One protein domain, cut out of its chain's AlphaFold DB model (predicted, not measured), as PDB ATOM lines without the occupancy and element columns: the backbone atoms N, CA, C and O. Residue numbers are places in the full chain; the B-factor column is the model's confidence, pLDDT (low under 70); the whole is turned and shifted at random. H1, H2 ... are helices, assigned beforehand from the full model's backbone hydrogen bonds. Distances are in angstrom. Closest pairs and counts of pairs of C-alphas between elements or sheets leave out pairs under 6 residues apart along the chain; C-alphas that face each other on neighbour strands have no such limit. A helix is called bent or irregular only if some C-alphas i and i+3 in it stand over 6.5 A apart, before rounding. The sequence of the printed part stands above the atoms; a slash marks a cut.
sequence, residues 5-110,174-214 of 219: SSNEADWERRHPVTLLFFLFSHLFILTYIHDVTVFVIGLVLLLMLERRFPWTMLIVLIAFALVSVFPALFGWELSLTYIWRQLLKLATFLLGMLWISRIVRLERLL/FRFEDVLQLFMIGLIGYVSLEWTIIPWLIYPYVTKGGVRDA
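What this domain is: This is residues 5 to 110 and 174 to 214 of the 219 residues of an uncharacterized protein of Exiguobacterium sp. 8A (UniProt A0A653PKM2). A long helix, H5, runs through an elongated all-helix model: H4 folds back along it as a hairpin whose tip, residues 71 to 77, sticks out at one end, while H2 and H3 pack on it further along. H7 packs side by side with H2, H8 touches H7 and H3, and the short H1, H6 and H9 lie at the end away from the tip. The printed part has 147 residues with nine named helices, H1 to H9 in chain order, and no named strand. It is only just compact, close to loose, with a radius of gyration of the C-alphas of 17.5 A, and its outline, only just elongated, spans 62 by 31 by 30 A.

Where its parts are: H1, residues 5 to 12, begins at C-alpha 5 (174.896, 199.508, 190.332). H2 is residues 16 to 32, 24.3 A long, and H3 residues 36 to 49, 19.8 A. H4, residues 55 to 74, is 30.8 A long, with a kink of 25 degrees near residue 68; it is irregular, C-alphas 68 and 71 being 7.0 A apart. H5, residues 80 to 103, is 34.5 A long and begins at C-alpha 80 (147.160, 184.188, 216.125). H6 is residues 106 to 110. H7, residues 176 to 194, is 27.3 A long. H8, residues 198 to 205, is irregular, C-alphas 201 and 204 being 7.0 A apart. H9, residues 208 to 214, ends at C-alpha 214 (182.681, 191.493, 196.069).

How they stand to each other: H5 is the hub, touching four helices. H4 and H5 form a helical hairpin at a shallow tilt of 20 degrees; their closest C-alphas, of Ser 68 and Ile 83, are 6.7 A apart. H3 touches H5 at a steep tilt of 44 degrees, closest at the C-alphas of Val 40 and Thr 92, 5.4 A. H2 touches H5 at a shallow tilt of 9 degrees, opposite ways, with Leu 30 and Phe 93 closest, C-alphas 6.5 A apart. H1 touches H5 about perpendicular, at 86 degrees, with C-alphas 8 and 103 closest, 6.0 A. H2 and H7 touch, the same way at a shallow tilt of 7 degrees, closest at C-alphas 18 and 182, 6.0 A. H7 and H8 form a helical hairpin, closest at C-alphas 192 and 200, 5.9 A. H3 touches H8 at C-alphas 42 and 201, 7.3 A, their closest. H6 touches H2, closest at C-alphas 16 and 109, 5.5 A. H9 touches H1, closest at C-alphas 6 and 209, 5.3 A. Every O i to N i+4 pair is within hydrogen-bond range in H1, H2, H3, H7 and H9; the counts are 11 of 16 in H4, 18 of 20 in H5, 2 of 4 in H8 and 0 of 1 in H6, where 2 of 2 O i to N i+3 pairs are.

The domain as a whole: The two C-alphas farthest apart, of Gly 75 and Arg 175, are 61.8 A apart. Residues 111 to 173 are not printed, and C-alphas 110 and 174 are 15.9 A apart across the cut. Of the links that are printed whole, each is tight. The mean pLDDT of the printed part is 83.2; residues 5 to 9 and 207 to 214 are under 70.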
ATOM      1  N   SER A   5     175.285 198.979 191.645       46.56
ATOM      2  CA  SER A   5     174.896 199.508 190.332       46.56
ATOM      3  C   SER A   5     175.505 198.715 189.174       46.56
ATOM      4  O   SER A   5     174.952 198.720 188.078       46.56
ATOM      5  N   SER A   6     176.636 198.025 189.393       47.12
ATOM      6  CA  SER A   6     177.232 197.162 188.362       47.12
ATOM      7  C   SER A   6     176.365 195.938 188.077       47.12
ATOM      8  O   SER A   6     176.364 195.449 186.951       47.12
ATOM      9  N   ASN A   7     175.647 195.442 189.085       59.50
ATOM     10  CA  ASN A   7     174.814 194.261 188.944       59.50
ATOM     11  C   ASN A   7     173.504 194.589 188.213       59.50
ATOM     12  O   ASN A   7     173.137 193.885 187.279       59.50
ATOM     13  N   GLU A   8     172.865 195.716 188.554       62.34
ATOM     14  CA  GLU A   8     171.720 196.250 187.797       62.34
ATOM     15  C   GLU A   8     172.071 196.385 186.301       62.34
ATOM     16  O   GLU A   8     171.330 195.909 185.444       62.34
ATOM     17  N   ALA A   9     173.255 196.922 185.980       62.53
ATOM     18  CA  ALA A   9     173.725 197.065 184.600       62.53
ATOM     19  C   ALA A   9     173.981 195.724 183.879       62.53
ATOM     20  O   ALA A   9     173.780 195.634 182.667       62.53
ATOM     21  N   ASP A  10     174.419 194.682 184.592       71.31
ATOM     22  CA  ASP A  10     174.612 193.343 184.019       71.31
ATOM     23  C   ASP A  10     173.271 192.647 183.744       71.31
ATOM     24  O   ASP A  10     173.124 191.976 182.720       71.31
ATOM     25  N   TRP A  11     172.276 192.832 184.617       74.19
ATOM     26  CA  TRP A  11     170.918 192.317 184.420       74.19
ATOM     27  C   TRP A  11     170.161 193.074 183.325       74.19
ATOM     28  O   TRP A  11     169.480 192.444 182.517       74.19
ATOM     29  N   GLU A  12     170.357 194.388 183.203       73.06
ATOM     30  CA  GLU A  12     169.786 195.202 182.120       73.06
ATOM     31  C   GLU A  12     170.227 194.754 180.718       73.06
ATOM     32  O   GLU A  12     169.502 194.971 179.749       73.06
ATOM     33  N   ARG A  13     171.399 194.123 180.600       75.75
ATOM     34  CA  ARG A  13     171.955 193.628 179.328       75.75
ATOM     35  C   ARG A  13     171.462 192.231 178.950       75.75
ATOM     36  O   ARG A  13     171.782 191.753 177.858       75.75
ATOM     37  N   ARG A  14     170.744 191.546 179.844       81.00
ATOM     38  CA  ARG A  14     170.246 190.191 179.586       81.00
ATOM     39  C   ARG A  14     169.063 190.210 178.633       81.00
ATOM     40  O   ARG A  14     168.325 191.186 178.520       81.00
ATOM     41  N   HIS A  15     168.881 189.092 177.942       83.44
ATOM     42  CA  HIS A  15     167.795 188.947 176.993       83.44
ATOM     43  C   HIS A  15     166.421 189.035 177.703       83.44
ATOM     44  O   HIS A  15     166.243 188.396 178.746       83.44
ATOM     45  N   PRO A  16     165.421 189.753 177.145       84.81
ATOM     46  CA  PRO A  16     164.114 189.947 177.785       84.81
ATOM     47  C   PRO A  16     163.390 188.653 178.180       84.81
ATOM     48  O   PRO A  16     162.741 188.606 179.218       84.81
ATOM     49  N   VAL A  17     163.533 187.577 177.394       87.38
ATOM     50  CA  VAL A  17     162.956 186.256 177.733       87.38
ATOM     51  C   VAL A  17     163.572 185.688 179.009       87.38
ATOM     52  O   VAL A  17     162.861 185.119 179.827       87.38
ATOM     53  N   THR A  18     164.877 185.868 179.208       88.31
ATOM     54  CA  THR A  18     165.568 185.401 180.411       88.31
ATOM     55  C   THR A  18     165.111 186.182 181.638       88.31
ATOM     56  O   THR A  18     164.890 185.592 182.691       88.31
ATOM     57  N   LEU A  19     164.902 187.495 181.494       87.69
ATOM     58  CA  LEU A  19     164.330 188.337 182.549       87.69
ATOM     59  C   LEU A  19     162.891 187.927 182.883       87.69
ATOM     60  O   LEU A  19     162.539 187.829 184.058       87.69
ATOM     61  N   LEU A  20     162.077 187.634 181.866       89.25
ATOM     62  CA  LEU A  20     160.712 187.147 182.056       89.25
ATOM     63  C   LEU A  20     160.697 185.789 182.766       89.25
ATOM     64  O   LEU A  20     159.929 185.583 183.700       89.25
ATOM     65  N   PHE A  21     161.566 184.869 182.351       90.94
ATOM     66  CA  PHE A  21     161.689 183.557 182.977       90.94
ATOM     67  C   PHE A  21     162.157 183.659 184.430       90.94
ATOM     68  O   PHE A  21     161.638 182.955 185.294       90.94
ATOM     69  N   PHE A  22     163.088 184.571 184.722       90.69
ATOM     70  CA  PHE A  22     163.509 184.870 186.086       90.69
ATOM     71  C   PHE A  22     162.347 185.398 186.936       90.69
ATOM     72  O   PHE A  22     162.141 184.914 188.046       90.69
ATOM     73  N   LEU A  23     161.539 186.318 186.398       90.50
ATOM     74  CA  LEU A  23     160.340 186.827 187.069       90.50
ATOM     75  C   LEU A  23     159.319 185.711 187.341       90.50
ATOM     76  O   LEU A  23     158.816 185.610 188.457       90.50
ATOM     77  N   PHE A  24     159.030 184.848 186.364       91.94
ATOM     78  CA  PHE A  24     158.114 183.723 186.574       91.94
ATOM     79  C   PHE A  24     158.646 182.719 187.592       91.94
ATOM     80  O   PHE A  24     157.895 182.283 188.459       91.94
ATOM     81  N   SER A  25     159.940 182.407 187.535       92.00
ATOM     82  CA  SER A  25     160.590 181.543 188.521       92.00
ATOM     83  C   SER A  25     160.513 182.156 189.922       92.00
ATOM     84  O   SER A  25     160.205 181.458 190.883       92.00
ATOM     85  N   HIS A  26     160.687 183.476 190.046       91.12
ATOM     86  CA  HIS A  26     160.515 184.180 191.314       91.12
ATOM     87  C   HIS A  26     159.090 184.062 191.864       91.12
ATOM     88  O   HIS A  26     158.907 183.750 193.037       91.12
ATOM     89  N   LEU A  27     158.079 184.299 191.023       91.38
ATOM     90  CA  LEU A  27     156.667 184.188 191.404       91.38
ATOM     91  C   LEU A  27     156.294 182.755 191.795       91.38
ATOM     92  O   LEU A  27     155.540 182.546 192.745       91.38
ATOM     93  N   PHE A  28     156.853 181.771 191.093       90.88
ATOM     94  CA  PHE A  28     156.711 180.367 191.446       90.88
ATOM     95  C   PHE A  28     157.289 180.099 192.842       90.88
ATOM     96  O   PHE A  28     156.591 179.578 193.707       90.88
ATOM     97  N   ILE A  29     158.507 180.567 193.120       89.69
ATOM     98  CA  ILE A  29     159.134 180.434 194.442       89.69
ATOM     99  C   ILE A  29     158.309 181.126 195.530       89.69
ATOM    100  O   ILE A  29     158.046 180.523 196.563       89.69
ATOM    101  N   LEU A  30     157.823 182.346 195.289       88.31
ATOM    102  CA  LEU A  30     156.954 183.060 196.233       88.31
ATOM    103  C   LEU A  30     155.691 182.269 196.597       88.31
ATOM    104  O   LEU A  30     155.192 182.387 197.715       88.31
ATOM    105  N   THR A  31     155.180 181.477 195.657       86.88
ATOM    106  CA  THR A  31     153.947 180.704 195.825       86.88
ATOM    107  C   THR A  31     154.190 179.381 196.553       86.88
ATOM    108  O   THR A  31     153.370 178.988 197.382       86.88
ATOM    109  N   TYR A  32     155.303 178.705 196.259       88.62
ATOM    110  CA  TYR A  32     155.558 177.324 196.691       88.62
ATOM    111  C   TYR A  32     156.619 177.173 197.780       88.62
ATOM    112  O   TYR A  32     156.899 176.057 198.205       88.62
ATOM    113  N   ILE A  33     157.208 178.266 198.264       85.62
ATOM    114  CA  ILE A  33     158.229 178.178 199.302       85.62
ATOM    115  C   ILE A  33     157.681 177.631 200.627       85.62
ATOM    116  O   ILE A  33     156.711 178.144 201.189       85.62
ATOM    117  N   HIS A  34     158.356 176.608 201.152       78.75
ATOM    118  CA  HIS A  34     158.040 176.019 202.451       78.75
ATOM    119  C   HIS A  34     158.530 176.902 203.614       78.75
ATOM    120  O   HIS A  34     157.755 177.226 204.516       78.75
ATOM    121  N   ASP A  35     159.770 177.396 203.542       78.50
ATOM    122  CA  ASP A  35     160.411 178.185 204.605       78.50
ATOM    123  C   ASP A  35     160.245 179.701 204.424       78.50
ATOM    124  O   ASP A  35     161.204 180.469 204.290       78.50
ATOM    125  N   VAL A  36     158.990 180.151 204.466       85.81
ATOM    126  CA  VAL A  36     158.601 181.568 204.327       85.81
ATOM    127  C   VAL A  36     159.379 182.473 205.301       85.81
ATOM    128  O   VAL A  36     159.826 183.556 204.933       85.81
ATOM    129  N   THR A  37     159.603 182.018 206.538       88.88
ATOM    130  CA  THR A  37     160.314 182.786 207.575       88.88
ATOM    131  C   THR A  37     161.766 183.075 207.194       88.88
ATOM    132  O   THR A  37     162.210 184.220 207.291       88.88
ATOM    133  N   VAL A  38     162.502 182.058 206.732       88.81
ATOM    134  CA  VAL A  38     163.907 182.207 206.313       88.81
ATOM    135  C   VAL A  38     163.991 183.166 205.132       88.81
ATOM    136  O   VAL A  38     164.879 184.018 205.085       88.81
ATOM    137  N   PHE A  39     163.027 183.088 204.215       90.25
ATOM    138  CA  PHE A  39     162.980 183.975 203.065       90.25
ATOM    139  C   PHE A  39     162.745 185.436 203.452       90.25
ATOM    140  O   PHE A  39     163.472 186.308 202.979       90.25
ATOM    141  N   VAL A  40     161.791 185.711 204.349       91.00
ATOM    142  CA  VAL A  40     161.541 187.070 204.859       91.00
ATOM    143  C   VAL A  40     162.781 187.624 205.548       91.00
ATOM    144  O   VAL A  40     163.185 188.743 205.247       91.00
ATOM    145  N   ILE A  41     163.418 186.850 206.433       91.50
ATOM    146  CA  ILE A  41     164.637 187.285 207.131       91.50
ATOM    147  C   ILE A  41     165.744 187.595 206.121       91.50
ATOM    148  O   ILE A  41     166.358 188.660 206.192       91.50
ATOM    149  N   GLY A  42     165.963 186.704 205.152       89.38
ATOM    150  CA  GLY A  42     166.944 186.901 204.091       89.38
ATOM    151  C   GLY A  42     166.673 188.162 203.269       89.38
ATOM    152  O   GLY A  42     167.589 188.953 203.060       89.38
ATOM    153  N   LEU A  43     165.419 188.407 202.874       89.00
ATOM    154  CA  LEU A  43     165.012 189.618 202.157       89.00
ATOM    155  C   LEU A  43     165.217 190.881 202.997       89.00
ATOM    156  O   LEU A  43     165.725 191.871 202.479       89.00
ATOM    157  N   VAL A  44     164.850 190.869 204.281       89.06
ATOM    158  CA  VAL A  44     165.055 192.017 205.179       89.06
ATOM    159  C   VAL A  44     166.542 192.328 205.301       89.06
ATOM    160  O   VAL A  44     166.939 193.463 205.044       89.06
ATOM    161  N   LEU A  45     167.368 191.332 205.633       89.00
ATOM    162  CA  LEU A  45     168.818 191.498 205.768       89.00
ATOM    163  C   LEU A  45     169.438 192.032 204.481       89.00
ATOM    164  O   LEU A  45     170.205 192.993 204.514       89.00
ATOM    165  N   LEU A  46     169.059 191.449 203.348       85.81
ATOM    166  CA  LEU A  46     169.546 191.854 202.044       85.81
ATOM    167  C   LEU A  46     169.142 193.301 201.735       85.81
ATOM    168  O   LEU A  46     170.001 194.130 201.452       85.81
ATOM    169  N   LEU A  47     167.866 193.662 201.882       83.75
ATOM    170  CA  LEU A  47     167.377 195.022 201.617       83.75
ATOM    171  C   LEU A  47     167.970 196.071 202.572       83.75
ATOM    172  O   LEU A  47     168.163 197.227 202.172       83.75
ATOM    173  N   MET A  48     168.262 195.690 203.819       84.25
ATOM    174  CA  MET A  48     168.980 196.535 204.774       84.25
ATOM    175  C   MET A  48     170.446 196.718 204.379       84.25
ATOM    176  O   MET A  48     170.941 197.845 204.427       84.25
ATOM    177  N   LEU A  49     171.122 195.655 203.936       81.81
ATOM    178  CA  LEU A  49     172.505 195.706 203.455       81.81
ATOM    179  C   LEU A  49     172.630 196.580 202.200       81.81
ATOM    180  O   LEU A  49     173.569 197.365 202.076       81.81
ATOM    181  N   GLU A  50     171.618 196.562 201.330       73.31
ATOM    182  CA  GLU A  50     171.501 197.490 200.201       73.31
ATOM    183  C   GLU A  50     171.182 198.943 200.619       73.31
ATOM    184  O   GLU A  50     171.155 199.832 199.766       73.31
ATOM    185  N   ARG A  51     170.930 199.213 201.912       73.88
ATOM    186  CA  ARG A  51     170.475 200.505 202.475       73.88
ATOM    187  C   ARG A  51     169.237 201.079 201.786       73.88
ATOM    188  O   ARG A  51     169.064 202.293 201.692       73.88
ATOM    189  N   ARG A  52     168.363 200.210 201.284       71.00
ATOM    190  CA  ARG A  52     167.172 200.598 200.518       71.00
ATOM    191  C   ARG A  52     165.911 199.954 201.082       71.00
ATOM    192  O   ARG A  52     164.985 199.653 200.333       71.00
ATOM    193  N   PHE A  53     165.872 199.710 202.386       77.12
ATOM    194  CA  PHE A  53     164.696 199.155 203.041       77.12
ATOM    195  C   PHE A  53     163.530 200.167 202.998       77.12
ATOM    196  O   PHE A  53     163.682 201.289 203.490       77.12
ATOM    197  N   PRO A  54     162.375 199.829 202.393       77.56
ATOM    198  CA  PRO A  54     161.256 200.754 202.283       77.56
ATOM    199  C   PRO A  54     160.450 200.762 203.583       77.56
ATOM    200  O   PRO A  54     159.567 199.932 203.794       77.56
ATOM    201  N   TRP A  55     160.711 201.743 204.444       80.50
ATOM    202  CA  TRP A  55     159.980 201.918 205.706       80.50
ATOM    203  C   TRP A  55     158.459 202.007 205.530       80.50
ATOM    204  O   TRP A  55     157.707 201.558 206.389       80.50
ATOM    205  N   THR A  56     157.991 202.508 204.385       80.88
ATOM    206  CA  THR A  56     156.564 202.558 204.038       80.88
ATOM    207  C   THR A  56     155.913 201.176 203.961       80.88
ATOM    208  O   THR A  56     154.746 201.043 204.315       80.88
ATOM    209  N   MET A  57     156.646 200.127 203.574       81.88
ATOM    210  CA  MET A  57     156.110 198.758 203.544       81.88
ATOM    211  C   MET A  57     155.883 198.202 204.951       81.88
ATOM    212  O   MET A  57     154.944 197.438 205.159       81.88
ATOM    213  N   LEU A  58     156.680 198.631 205.936       83.44
ATOM    214  CA  LEU A  58     156.459 198.273 207.337       83.44
ATOM    215  C   LEU A  58     155.101 198.798 207.825       83.44
ATOM    216  O   LEU A  58     154.379 198.086 208.514       83.44
ATOM    217  N   ILE A  59     154.725 200.012 207.410       86.25
ATOM    218  CA  ILE A  59     153.428 200.616 207.746       86.25
ATOM    219  C   ILE A  59     152.282 199.763 207.192       86.25
ATOM    220  O   ILE A  59     151.318 199.511 207.906       86.25
ATOM    221  N   VAL A  60     152.403 199.269 205.955       88.19
ATOM    222  CA  VAL A  60     151.398 198.379 205.345       88.19
ATOM    223  C   VAL A  60     151.263 197.075 206.137       88.19
ATOM    224  O   VAL A  60     150.146 196.640 206.409       88.19
ATOM    225  N   LEU A  61     152.381 196.475 206.557       89.69
ATOM    226  CA  LEU A  61     152.371 195.251 207.367       89.69
ATOM    227  C   LEU A  61     151.754 195.477 208.754       89.69
ATOM    228  O   LEU A  61     150.968 194.650 209.211       89.69
ATOM    229  N   ILE A  62     152.060 196.605 209.400       89.06
ATOM    230  CA  ILE A  62     151.467 196.988 210.689       89.06
ATOM    231  C   ILE A  62     149.963 197.229 210.536       89.06
ATOM    232  O   ILE A  62     149.178 196.712 211.328       89.06
ATOM    233  N   ALA A  63     149.546 197.968 209.507       90.12
ATOM    234  CA  ALA A  63     148.136 198.219 209.229       90.12
ATOM    235  C   ALA A  63     147.372 196.907 209.001       90.12
ATOM    236  O   ALA A  63     146.307 196.710 209.582       90.12
ATOM    237  N   PHE A  64     147.944 195.978 208.228       90.31
ATOM    238  CA  PHE A  64     147.368 194.650 208.034       90.31
ATOM    239  C   PHE A  64     147.242 193.876 209.352       90.31
ATOM    240  O   PHE A  64     146.192 193.288 209.611       90.31
ATOM    241  N   ALA A  65     148.269 193.902 210.208       88.38
ATOM    242  CA  ALA A  65     148.229 193.253 211.517       88.38
ATOM    243  C   ALA A  65     147.100 193.812 212.396       88.38
ATOM    244  O   ALA A  65     146.326 193.046 212.966       88.38
ATOM    245  N   LEU A  66     146.969 195.141 212.458       90.00
ATOM    246  CA  LEU A  66     145.933 195.817 213.241       90.00
ATOM    247  C   LEU A  66     144.528 195.464 212.747       90.00
ATOM    248  O   LEU A  66     143.679 195.077 213.546       90.00
ATOM    249  N   VAL A  67     144.298 195.529 211.432       89.94
ATOM    250  CA  VAL A  67     143.012 195.155 210.823       89.94
ATOM    251  C   VAL A  67     142.693 193.679 211.067       89.94
ATOM    252  O   VAL A  67     141.548 193.341 211.346       89.94
ATOM    253  N   SER A  68     143.698 192.803 211.020       86.06
ATOM    254  CA  SER A  68     143.511 191.361 211.230       86.06
ATOM    255  C   SER A  68     143.156 190.998 212.674       86.06
ATOM    256  O   SER A  68     142.487 189.995 212.899       86.06
ATOM    257  N   VAL A  69     143.596 191.795 213.654       87.62
ATOM    258  CA  VAL A  69     143.300 191.580 215.083       87.62
ATOM    259  C   VAL A  69     142.028 192.317 215.521       87.62
ATOM    260  O   VAL A  69     141.416 191.948 216.518       87.62
ATOM    261  N   PHE A  70     141.570 193.308 214.753       87.44
ATOM    262  CA  PHE A  70     140.375 194.105 215.045       87.44
ATOM    263  C   PHE A  70     139.107 193.287 215.381       87.44
ATOM    264  O   PHE A  70     138.425 193.656 216.339       87.44
ATOM    265  N   PRO A  71     138.792 192.159 214.708       85.25
ATOM    266  CA  PRO A  71     137.620 191.347 215.052       85.25
ATOM    267  C   PRO A  71     137.638 190.780 216.483       85.25
ATOM    268  O   PRO A  71     136.573 190.521 217.040       85.25
ATOM    269  N   ALA A  72     138.812 190.647 217.119       83.94
ATOM    270  CA  ALA A  72     138.915 190.219 218.521       83.94
ATOM    271  C   ALA A  72     138.174 191.164 219.473       83.94
ATOM    272  O   ALA A  72     137.628 190.722 220.480       83.94
ATOM    273  N   LEU A  73     138.115 192.461 219.144       83.44
ATOM    274  CA  LEU A  73     137.409 193.467 219.942       83.44
ATOM    275  C   LEU A  73     135.890 193.234 219.975       83.44
ATOM    276  O   LEU A  73     135.220 193.728 220.876       83.44
ATOM    277  N   PHE A  74     135.358 192.459 219.026       86.56
ATOM    278  CA  PHE A  74     133.948 192.071 218.939       86.56
ATOM    279  C   PHE A  74     133.692 190.641 219.444       86.56
ATOM    280  O   PHE A  74     132.625 190.087 219.195       86.56
ATOM    281  N   GLY A  75     134.663 190.026 220.134       83.00
ATOM    282  CA  GLY A  75     134.521 188.696 220.735       83.00
ATOM    283  C   GLY A  75     134.703 187.522 219.768       83.00
ATOM    284  O   GLY A  75     134.305 186.408 220.096       83.00
ATOM    285  N   TRP A  76     135.279 187.742 218.582       86.50
ATOM    286  CA  TRP A  76     135.578 186.657 217.642       86.50
ATOM    287  C   TRP A  76     136.812 185.867 218.090       86.50
ATOM    288  O   TRP A  76     137.837 186.454 218.442       86.50
ATOM    289  N   GLU A  77     136.747 184.536 218.018       83.69
ATOM    290  CA  GLU A  77     137.908 183.676 218.253       83.69
ATOM    291  C   GLU A  77     138.913 183.811 217.103       83.69
ATOM    292  O   GLU A  77     138.621 183.493 215.948       83.69
ATOM    293  N   LEU A  78     140.118 184.294 217.413       82.06
ATOM    294  CA  LEU A  78     141.181 184.488 216.431       82.06
ATOM    295  C   LEU A  78     142.321 183.491 216.630       82.06
ATOM    296  O   LEU A  78     142.884 183.355 217.714       82.06
ATOM    297  N   SER A  79     142.749 182.869 215.531       87.31
ATOM    298  CA  SER A  79     143.994 182.104 215.498       87.31
ATOM    299  C   SER A  79     145.175 183.035 215.217       87.31
ATOM    300  O   SER A  79     145.437 183.405 214.068       87.31
ATOM    301  N   LEU A  80     145.933 183.386 216.259       85.88
ATOM    302  CA  LEU A  80     147.160 184.188 216.125       85.88
ATOM    303  C   LEU A  80     148.173 183.532 215.175       85.88
ATOM    304  O   LEU A  80     148.810 184.215 214.378       85.88
ATOM    305  N   THR A  81     148.271 182.200 215.194       87.75
ATOM    306  CA  THR A  81     149.138 181.433 214.288       87.75
ATOM    307  C   THR A  81     148.745 181.624 212.824       87.75
ATOM    308  O   THR A  81     149.613 181.723 211.955       87.75
ATOM    309  N   TYR A  82     147.444 181.691 212.532       87.12
ATOM    310  CA  TYR A  82     146.951 181.935 211.180       87.12
ATOM    311  C   TYR A  82     147.260 183.360 210.714       87.12
ATOM    312  O   TYR A  82     147.814 183.536 209.628       87.12
ATOM    313  N   ILE A  83     146.985 184.360 211.560       87.81
ATOM    314  CA  ILE A  83     147.294 185.771 211.281       87.81
ATOM    315  C   ILE A  83     148.794 185.945 211.031       87.81
ATOM    316  O   ILE A  83     149.190 186.556 210.042       87.81
ATOM    317  N   TRP A  84     149.639 185.337 211.868       89.12
ATOM    318  CA  TRP A  84     151.091 185.376 211.707       89.12
ATOM    319  C   TRP A  84     151.550 184.770 210.376       89.12
ATOM    320  O   TRP A  84     152.348 185.376 209.662       89.12
ATOM    321  N   ARG A  85     151.012 183.605 209.983       88.56
ATOM    322  CA  ARG A  85     151.322 182.995 208.678       88.56
ATOM    323  C   ARG A  85     150.881 183.874 207.512       88.56
ATOM    324  O   ARG A  85     151.614 183.973 206.531       88.56
ATOM    325  N   GLN A  86     149.709 184.502 207.594       88.81
ATOM    326  CA  GLN A  86     149.256 185.427 206.555       88.81
ATOM    327  C   GLN A  86     150.147 186.666 206.468       88.81
ATOM    328  O   GLN A  86     150.527 187.063 205.369       88.81
ATOM    329  N   LEU A  87     150.541 187.224 207.613       90.88
ATOM    330  CA  LEU A  87     151.441 188.367 207.679       90.88
ATOM    331  C   LEU A  87     152.817 188.032 207.093       90.88
ATOM    332  O   LEU A  87     153.353 188.820 206.318       90.88
ATOM    333  N   LEU A  88     153.355 186.842 207.374       90.94
ATOM    334  CA  LEU A  88     154.590 186.361 206.752       90.94
ATOM    335  C   LEU A  88     154.445 186.195 205.237       90.94
ATOM    336  O   LEU A  88     155.315 186.654 204.501       90.94
ATOM    337  N   LYS A  89     153.356 185.597 204.743       89.44
ATOM    338  CA  LYS A  89     153.110 185.474 203.292       89.44
ATOM    339  C   LYS A  89     153.009 186.841 202.617       89.44
ATOM    340  O   LYS A  89     153.621 187.050 201.572       89.44
ATOM    341  N   LEU A  90     152.299 187.783 203.238       90.62
ATOM    342  CA  LEU A  90     152.189 189.157 202.754       90.62
ATOM    343  C   LEU A  90     153.555 189.853 202.735       90.62
ATOM    344  O   LEU A  90     153.923 190.445 201.723       90.62
ATOM    345  N   ALA A  91     154.331 189.744 203.816       90.88
ATOM    346  CA  ALA A  91     155.681 190.294 203.893       90.88
ATOM    347  C   ALA A  91     156.590 189.702 202.813       90.88
ATOM    348  O   ALA A  91     157.303 190.439 202.138       90.88
ATOM    349  N   THR A  92     156.513 188.393 202.597       91.12
ATOM    350  CA  THR A  92     157.279 187.689 201.564       91.12
ATOM    351  C   THR A  92     156.930 188.203 200.176       91.12
ATOM    352  O   THR A  92     157.824 188.517 199.396       91.12
ATOM    353  N   PHE A  93     155.637 188.350 199.880       90.62
ATOM    354  CA  PHE A  93     155.178 188.884 198.606       90.62
ATOM    355  C   PHE A  93     155.639 190.329 198.398       90.62
ATOM    356  O   PHE A  93     156.248 190.635 197.378       90.62
ATOM    357  N   LEU A  94     155.409 191.219 199.366       90.75
ATOM    358  CA  LEU A  94     155.767 192.635 199.243       90.75
ATOM    359  C   LEU A  94     157.282 192.839 199.128       90.75
ATOM    360  O   LEU A  94     157.742 193.550 198.234       90.75
ATOM    361  N   LEU A  95     158.063 192.208 200.007       90.19
ATOM    362  CA  LEU A  95     159.522 192.332 200.004       90.19
ATOM    363  C   LEU A  95     160.143 191.625 198.796       90.19
ATOM    364  O   LEU A  95     161.076 192.163 198.202       90.19
ATOM    365  N   GLY A  96     159.607 190.471 198.392       88.44
ATOM    366  CA  GLY A  96     160.036 189.745 197.196       88.44
ATOM    367  C   GLY A  96     159.771 190.548 195.926       88.44
ATOM    368  O   GLY A  96     160.685 190.766 195.132       88.44
ATOM    369  N   MET A  97     158.565 191.107 195.779       89.25
ATOM    370  CA  MET A  97     158.215 191.958 194.638       89.25
ATOM    371  C   MET A  97     159.032 193.256 194.599       89.25
ATOM    372  O   MET A  97     159.439 193.723 193.532       89.25
ATOM    373  N   LEU A  98     159.333 193.837 195.759       86.69
ATOM    374  CA  LEU A  98     160.233 194.980 195.836       86.69
ATOM    375  C   LEU A  98     161.647 194.600 195.382       86.69
ATOM    376  O   LEU A  98     162.264 195.339 194.619       86.69
ATOM    377  N   TRP A  99     162.151 193.454 195.826       86.50
ATOM    378  CA  TRP A  99     163.474 192.968 195.461       86.50
ATOM    379  C   TRP A  99     163.578 192.658 193.958       86.50
ATOM    380  O   TRP A  99     164.476 193.175 193.291       86.50
ATOM    381  N   ILE A 100     162.615 191.929 193.382       86.19
ATOM    382  CA  ILE A 100     162.616 191.587 191.949       86.19
ATOM    383  C   ILE A 100     162.470 192.819 191.052       86.19
ATOM    384  O   ILE A 100     163.117 192.879 190.010       86.19
ATOM    385  N   SER A 101     161.692 193.832 191.462       80.88
ATOM    386  CA  SER A 101     161.503 195.063 190.674       80.88
ATOM    387  C   SER A 101     162.790 195.871 190.475       80.88
ATOM    388  O   SER A 101     162.874 196.696 189.566       80.88
ATOM    389  N   ARG A 102     163.813 195.622 191.303       77.12
ATOM    390  CA  ARG A 102     165.142 196.234 191.166       77.12
ATOM    391  C   ARG A 102     166.009 195.521 190.145       77.12
ATOM    392  O   ARG A 102     166.768 196.167 189.433       77.12
ATOM    393  N   ILE A 103     165.895 194.199 190.087       79.12
ATOM    394  CA  ILE A 103     166.671 193.356 189.175       79.12
ATOM    395  C   ILE A 103     166.050 193.401 187.776       79.12
ATOM    396  O   ILE A 103     166.754 193.515 186.774       79.12
ATOM    397  N   VAL A 104     164.719 193.335 187.706       80.06
ATOM    398  CA  VAL A 104     163.951 193.307 186.462       80.06
ATOM    399  C   VAL A 104     163.148 194.594 186.334       80.06
ATOM    400  O   VAL A 104     162.107 194.767 186.966       80.06
ATOM    401  N   ARG A 105     163.599 195.489 185.450       75.50
ATOM    402  CA  ARG A 105     162.793 196.645 185.043       75.50
ATOM    403  C   ARG A 105     161.695 196.197 184.091       75.50
ATOM    404  O   ARG A 105     161.981 195.594 183.058       75.50
ATOM    405  N   LEU A 106     160.453 196.557 184.404       72.38
ATOM    406  CA  LEU A 106     159.285 196.195 183.596       72.38
ATOM    407  C   LEU A 106     159.411 196.686 182.143       72.38
ATOM    408  O   LEU A 106     159.036 195.984 181.207       72.38
ATOM    409  N   GLU A 107     160.042 197.846 181.950       71.62
ATOM    410  CA  GLU A 107     160.334 198.439 180.640       71.62
ATOM    411  C   GLU A 107     161.130 197.506 179.716       71.62
ATOM    412  O   GLU A 107     160.938 197.506 178.502       71.62
ATOM    413  N   ARG A 108     161.997 196.656 180.278       73.50
ATOM    414  CA  ARG A 108     162.818 195.709 179.508       73.50
ATOM    415  C   ARG A 108     162.034 194.503 179.004       73.50
ATOM    416  O   ARG A 108     162.522 193.799 178.125       73.50
ATOM    417  N   LEU A 109     160.829 194.267 179.520       75.88
ATOM    418  CA  LEU A 109     159.931 193.221 179.029       75.88
ATOM    419  C   LEU A 109     159.077 193.706 177.850       75.88
ATOM    420  O   LEU A 109     158.520 192.888 177.121       75.88
ATOM    421  N   LEU A 110     159.013 195.016 177.604       74.12
ATOM    422  CA  LEU A 110     158.214 195.608 176.531       74.12
ATOM    423  C   LEU A 110     158.586 195.135 175.109       74.12
ATOM    424  O   LEU A 110     157.661 194.929 174.318       74.12
ATOM    425  N   PHE A 174     168.347 185.615 170.206       84.12
ATOM    426  CA  PHE A 174     168.545 184.654 171.283       84.12
ATOM    427  C   PHE A 174     169.810 183.828 171.021       84.12
ATOM    428  O   PHE A 174     169.980 183.283 169.927       84.12
ATOM    429  N   ARG A 175     170.725 183.776 171.992       85.31
ATOM    430  CA  ARG A 175     172.018 183.081 171.879       85.31
ATOM    431  C   ARG A 175     172.062 181.884 172.829       85.31
ATOM    432  O   ARG A 175     171.302 181.808 173.785       85.31
ATOM    433  N   PHE A 176     173.009 180.974 172.607       84.19
ATOM    434  CA  PHE A 176     173.224 179.815 173.485       84.19
ATOM    435  C   PHE A 176     173.502 180.209 174.949       84.19
ATOM    436  O   PHE A 176     173.043 179.547 175.873       84.19
ATOM    437  N   GLU A 177     174.183 181.339 175.166       84.62
ATOM    438  CA  GLU A 177     174.381 181.929 176.497       84.62
ATOM    439  C   GLU A 177     173.050 182.164 177.235       84.62
ATOM    440  O   GLU A 177     172.975 181.964 178.445       84.62
ATOM    441  N   ASP A 178     171.990 182.547 176.515       86.06
ATOM    442  CA  ASP A 178     170.672 182.801 177.094       86.06
ATOM    443  C   ASP A 178     169.978 181.481 177.490       86.06
ATOM    444  O   ASP A 178     169.345 181.416 178.540       86.06
ATOM    445  N   VAL A 179     170.171 180.401 176.717       87.88
ATOM    446  CA  VAL A 179     169.703 179.040 177.064       87.88
ATOM    447  C   VAL A 179     170.357 178.553 178.353       87.88
ATOM    448  O   VAL A 179     169.670 178.079 179.257       87.88
ATOM    449  N   LEU A 180     171.679 178.712 178.464       87.88
ATOM    450  CA  LEU A 180     172.414 178.344 179.671       87.88
ATOM    451  C   LEU A 180     171.906 179.134 180.884       87.88
ATOM    452  O   LEU A 180     171.752 178.574 181.965       87.88
ATOM    453  N   GLN A 181     171.602 180.423 180.711       86.19
ATOM    454  CA  GLN A 181     171.025 181.229 181.785       86.19
ATOM    455  C   GLN A 181     169.637 180.740 182.206       86.19
ATOM    456  O   GLN A 181     169.391 180.660 183.406       86.19
ATOM    457  N   LEU A 182     168.755 180.384 181.266       91.25
ATOM    458  CA  LEU A 182     167.451 179.794 181.598       91.25
ATOM    459  C   LEU A 182     167.616 178.505 182.407       91.25
ATOM    460  O   LEU A 182     166.961 178.339 183.435       91.25
ATOM    461  N   PHE A 183     168.534 177.632 181.984       91.56
ATOM    462  CA  PHE A 183     168.838 176.401 182.706       91.56
ATOM    463  C   PHE A 183     169.342 176.683 184.127       91.56
ATOM    464  O   PHE A 183     168.839 176.100 185.081       91.56
ATOM    465  N   MET A 184     170.273 177.627 184.287       90.31
ATOM    466  CA  MET A 184     170.790 178.021 185.602       90.31
ATOM    467  C   MET A 184     169.706 178.617 186.508       90.31
ATOM    468  O   MET A 184     169.672 178.291 187.691       90.31
ATOM    469  N   ILE A 185     168.813 179.457 185.972       91.69
ATOM    470  CA  ILE A 185     167.669 180.001 186.724       91.69
ATOM    471  C   ILE A 185     166.768 178.863 187.203       91.69
ATOM    472  O   ILE A 185     166.402 178.835 188.375       91.69
ATOM    473  N   GLY A 186     166.437 177.924 186.313       91.75
ATOM    474  CA  GLY A 186     165.592 176.778 186.644       91.75
ATOM    475  C   GLY A 186     166.228 175.878 187.700       91.75
ATOM    476  O   GLY A 186     165.581 175.545 188.688       91.75
ATOM    477  N   LEU A 187     167.512 175.549 187.538       92.88
ATOM    478  CA  LEU A 187     168.261 174.717 188.478       92.88
ATOM    479  C   LEU A 187     168.340 175.361 189.863       92.88
ATOM    480  O   LEU A 187     168.057 174.707 190.862       92.88
ATOM    481  N   ILE A 188     168.695 176.643 189.934       92.44
ATOM    482  CA  ILE A 188     168.800 177.355 191.211       92.44
ATOM    483  C   ILE A 188     167.427 177.526 191.848       92.44
ATOM    484  O   ILE A 188     167.302 177.345 193.054       92.44
ATOM    485  N   GLY A 189     166.395 177.823 191.058       90.69
ATOM    486  CA  GLY A 189     165.026 177.889 191.558       90.69
ATOM    487  C   GLY A 189     164.566 176.561 192.157       90.69
ATOM    488  O   GLY A 189     164.014 176.550 193.253       90.69
ATOM    489  N   TYR A 190     164.863 175.444 191.487       91.44
ATOM    490  CA  TYR A 190     164.558 174.101 191.979       91.44
ATOM    491  C   TYR A 190     165.311 173.775 193.275       91.44
ATOM    492  O   TYR A 190     164.687 173.449 194.282       91.44
ATOM    493  N   VAL A 191     166.637 173.956 193.294       91.62
ATOM    494  CA  VAL A 191     167.458 173.765 194.505       91.62
ATOM    495  C   VAL A 191     166.950 174.642 195.649       91.62
ATOM    496  O   VAL A 191     166.948 174.220 196.804       91.62
ATOM    497  N   SER A 192     166.484 175.854 195.346       90.19
ATOM    498  CA  SER A 192     165.979 176.760 196.367       90.19
ATOM    499  C   SER A 192     164.632 176.389 196.966       90.19
ATOM    500  O   SER A 192     164.355 176.793 198.094       90.19
ATOM    501  N   LEU A 193     163.817 175.629 196.241       89.31
ATOM    502  CA  LEU A 193     162.570 175.079 196.762       89.31
ATOM    503  C   LEU A 193     162.804 173.822 197.597       89.31
ATOM    504  O   LEU A 193     162.180 173.674 198.641       89.31
ATOM    505  N   GLU A 194     163.708 172.950 197.151       88.50
ATOM    506  CA  GLU A 194     163.945 171.651 197.787       88.50
ATOM    507  C   GLU A 194     164.849 171.735 199.023       88.50
ATOM    508  O   GLU A 194     164.689 170.955 199.957       88.50
ATOM    509  N   TRP A 195     165.844 172.630 199.026       86.44
ATOM    510  CA  TRP A 195     166.865 172.670 200.082       86.44
ATOM    511  C   TRP A 195     166.777 173.920 200.946       86.44
ATOM    512  O   TRP A 195     166.584 173.844 202.154       86.44
ATOM    513  N   THR A 196     167.012 175.088 200.354       86.75
ATOM    514  CA  THR A 196     167.011 176.356 201.088       86.75
ATOM    515  C   THR A 196     166.899 177.520 200.124       86.75
ATOM    516  O   THR A 196     167.476 177.496 199.047       86.75
ATOM    517  N   ILE A 197     166.224 178.593 200.522       88.19
ATOM    518  CA  ILE A 197     165.992 179.766 199.669       88.19
ATOM    519  C   ILE A 197     167.228 180.655 199.449       88.19
ATOM    520  O   ILE A 197     167.230 181.549 198.602       88.19
ATOM    521  N   ILE A 198     168.300 180.424 200.204       88.56
ATOM    522  CA  ILE A 198     169.514 181.251 200.183       88.56
ATOM    523  C   ILE A 198     170.149 181.365 198.777       88.56
ATOM    524  O   ILE A 198     170.444 182.489 198.363       88.56
ATOM    525  N   PRO A 199     170.328 180.280 197.994       89.38
ATOM    526  CA  PRO A 199     170.866 180.348 196.639       89.38
ATOM    527  C   PRO A 199     170.055 181.269 195.728       89.38
ATOM    528  O   PRO A 199     170.650 182.017 194.958       89.38
ATOM    529  N   TRP A 200     168.724 181.291 195.846       91.00
ATOM    530  CA  TRP A 200     167.868 182.192 195.077       91.00
ATOM    531  C   TRP A 200     168.114 183.664 195.411       91.00
ATOM    532  O   TRP A 200     168.222 184.492 194.509       91.00
ATOM    533  N   LEU A 201     168.230 183.990 196.702       88.56
ATOM    534  CA  LEU A 201     168.510 185.353 197.161       88.56
ATOM    535  C   LEU A 201     169.874 185.850 196.684       88.56
ATOM    536  O   LEU A 201     170.026 187.022 196.350       88.56
ATOM    537  N   ILE A 202     170.864 184.960 196.639       86.69
ATOM    538  CA  ILE A 202     172.235 185.306 196.263       86.69
ATOM    539  C   ILE A 202     172.416 185.298 194.742       86.69
ATOM    540  O   ILE A 202     173.209 186.083 194.227       86.69
ATOM    541  N   TYR A 203     171.681 184.465 194.001       86.44
ATOM    542  CA  TYR A 203     171.900 184.234 192.572       86.44
ATOM    543  C   TYR A 203     171.987 185.505 191.721       86.44
ATOM    544  O   TYR A 203     172.927 185.610 190.926       86.44
ATOM    545  N   PRO A 204     171.109 186.513 191.895       81.31
ATOM    546  CA  PRO A 204     171.224 187.754 191.146       81.31
ATOM    547  C   PRO A 204     172.542 188.479 191.351       81.31
ATOM    548  O   PRO A 204     172.956 189.207 190.462       81.31
ATOM    549  N   TYR A 205     173.218 188.275 192.476       77.19
ATOM    550  CA  TYR A 205     174.502 188.887 192.819       77.19
ATOM    551  C   TYR A 205     175.702 188.057 192.357       77.19
ATOM    552  O   TYR A 205     176.809 188.584 192.273       77.19
ATOM    553  N   VAL A 206     175.500 186.797 191.962       76.12
ATOM    554  CA  VAL A 206     176.544 185.945 191.370       76.12
ATOM    555  C   VAL A 206     176.659 186.229 189.867       76.12
ATOM    556  O   VAL A 206     176.443 185.374 189.009       76.12
ATOM    557  N   THR A 207     176.970 187.475 189.524       67.31
ATOM    558  CA  THR A 207     177.280 187.918 188.157       67.31
ATOM    559  C   THR A 207     178.734 188.360 188.066       67.31
ATOM    560  O   THR A 207     179.375 188.609 189.084       67.31
ATOM    561  N   LYS A 208     179.286 188.479 186.848       56.97
ATOM    562  CA  LYS A 208     180.652 189.004 186.666       56.97
ATOM    563  C   LYS A 208     180.822 190.376 187.336       56.97
ATOM    564  O   LYS A 208     181.860 190.610 187.950       56.97
ATOM    565  N   GLY A 209     179.811 191.247 187.273       53.12
ATOM    566  CA  GLY A 209     179.770 192.514 188.000       53.12
ATOM    567  C   GLY A 209     179.722 192.341 189.519       53.12
ATOM    568  O   GLY A 209     180.536 192.944 190.212       53.12
ATOM    569  N   GLY A 210     178.846 191.477 190.040       53.47
ATOM    570  CA  GLY A 210     178.732 191.247 191.485       53.47
ATOM    571  C   GLY A 210     179.966 190.586 192.113       53.47
ATOM    572  O   GLY A 210     180.372 190.958 193.209       53.47
ATOM    573  N   VAL A 211     180.636 189.684 191.392       56.66
ATOM    574  CA  VAL A 211     181.896 189.051 191.824       56.66
ATOM    575  C   VAL A 211     183.061 190.049 191.805       56.66
ATOM    576  O   VAL A 211     183.886 190.047 192.718       56.66
ATOM    577  N   ARG A 212     183.125 190.940 190.803       53.88
ATOM    578  CA  ARG A 212     184.111 192.033 190.772       53.88
ATOM    579  C   ARG A 212     183.917 192.994 191.947       53.88
ATOM    580  O   ARG A 212     184.899 193.395 192.565       53.88
ATOM    581  N   ASP A 213     182.670 193.328 192.263       52.53
ATOM    582  CA  ASP A 213     182.340 194.239 193.361       52.53
ATOM    583  C   ASP A 213     182.562 193.577 194.738       52.53
ATOM    584  O   ASP A 213     183.017 194.241 195.667       52.53
ATOM    585  N   ALA A 214     182.353 192.260 194.864       55.81
ATOM    586  CA  ALA A 214     182.681 191.493 196.069       55.81
ATOM    587  C   ALA A 214     184.199 191.359 196.299       55.81
ATOM    588  O   ALA A 214     184.661 191.449 197.434       55.81
TER     589      ALA A 214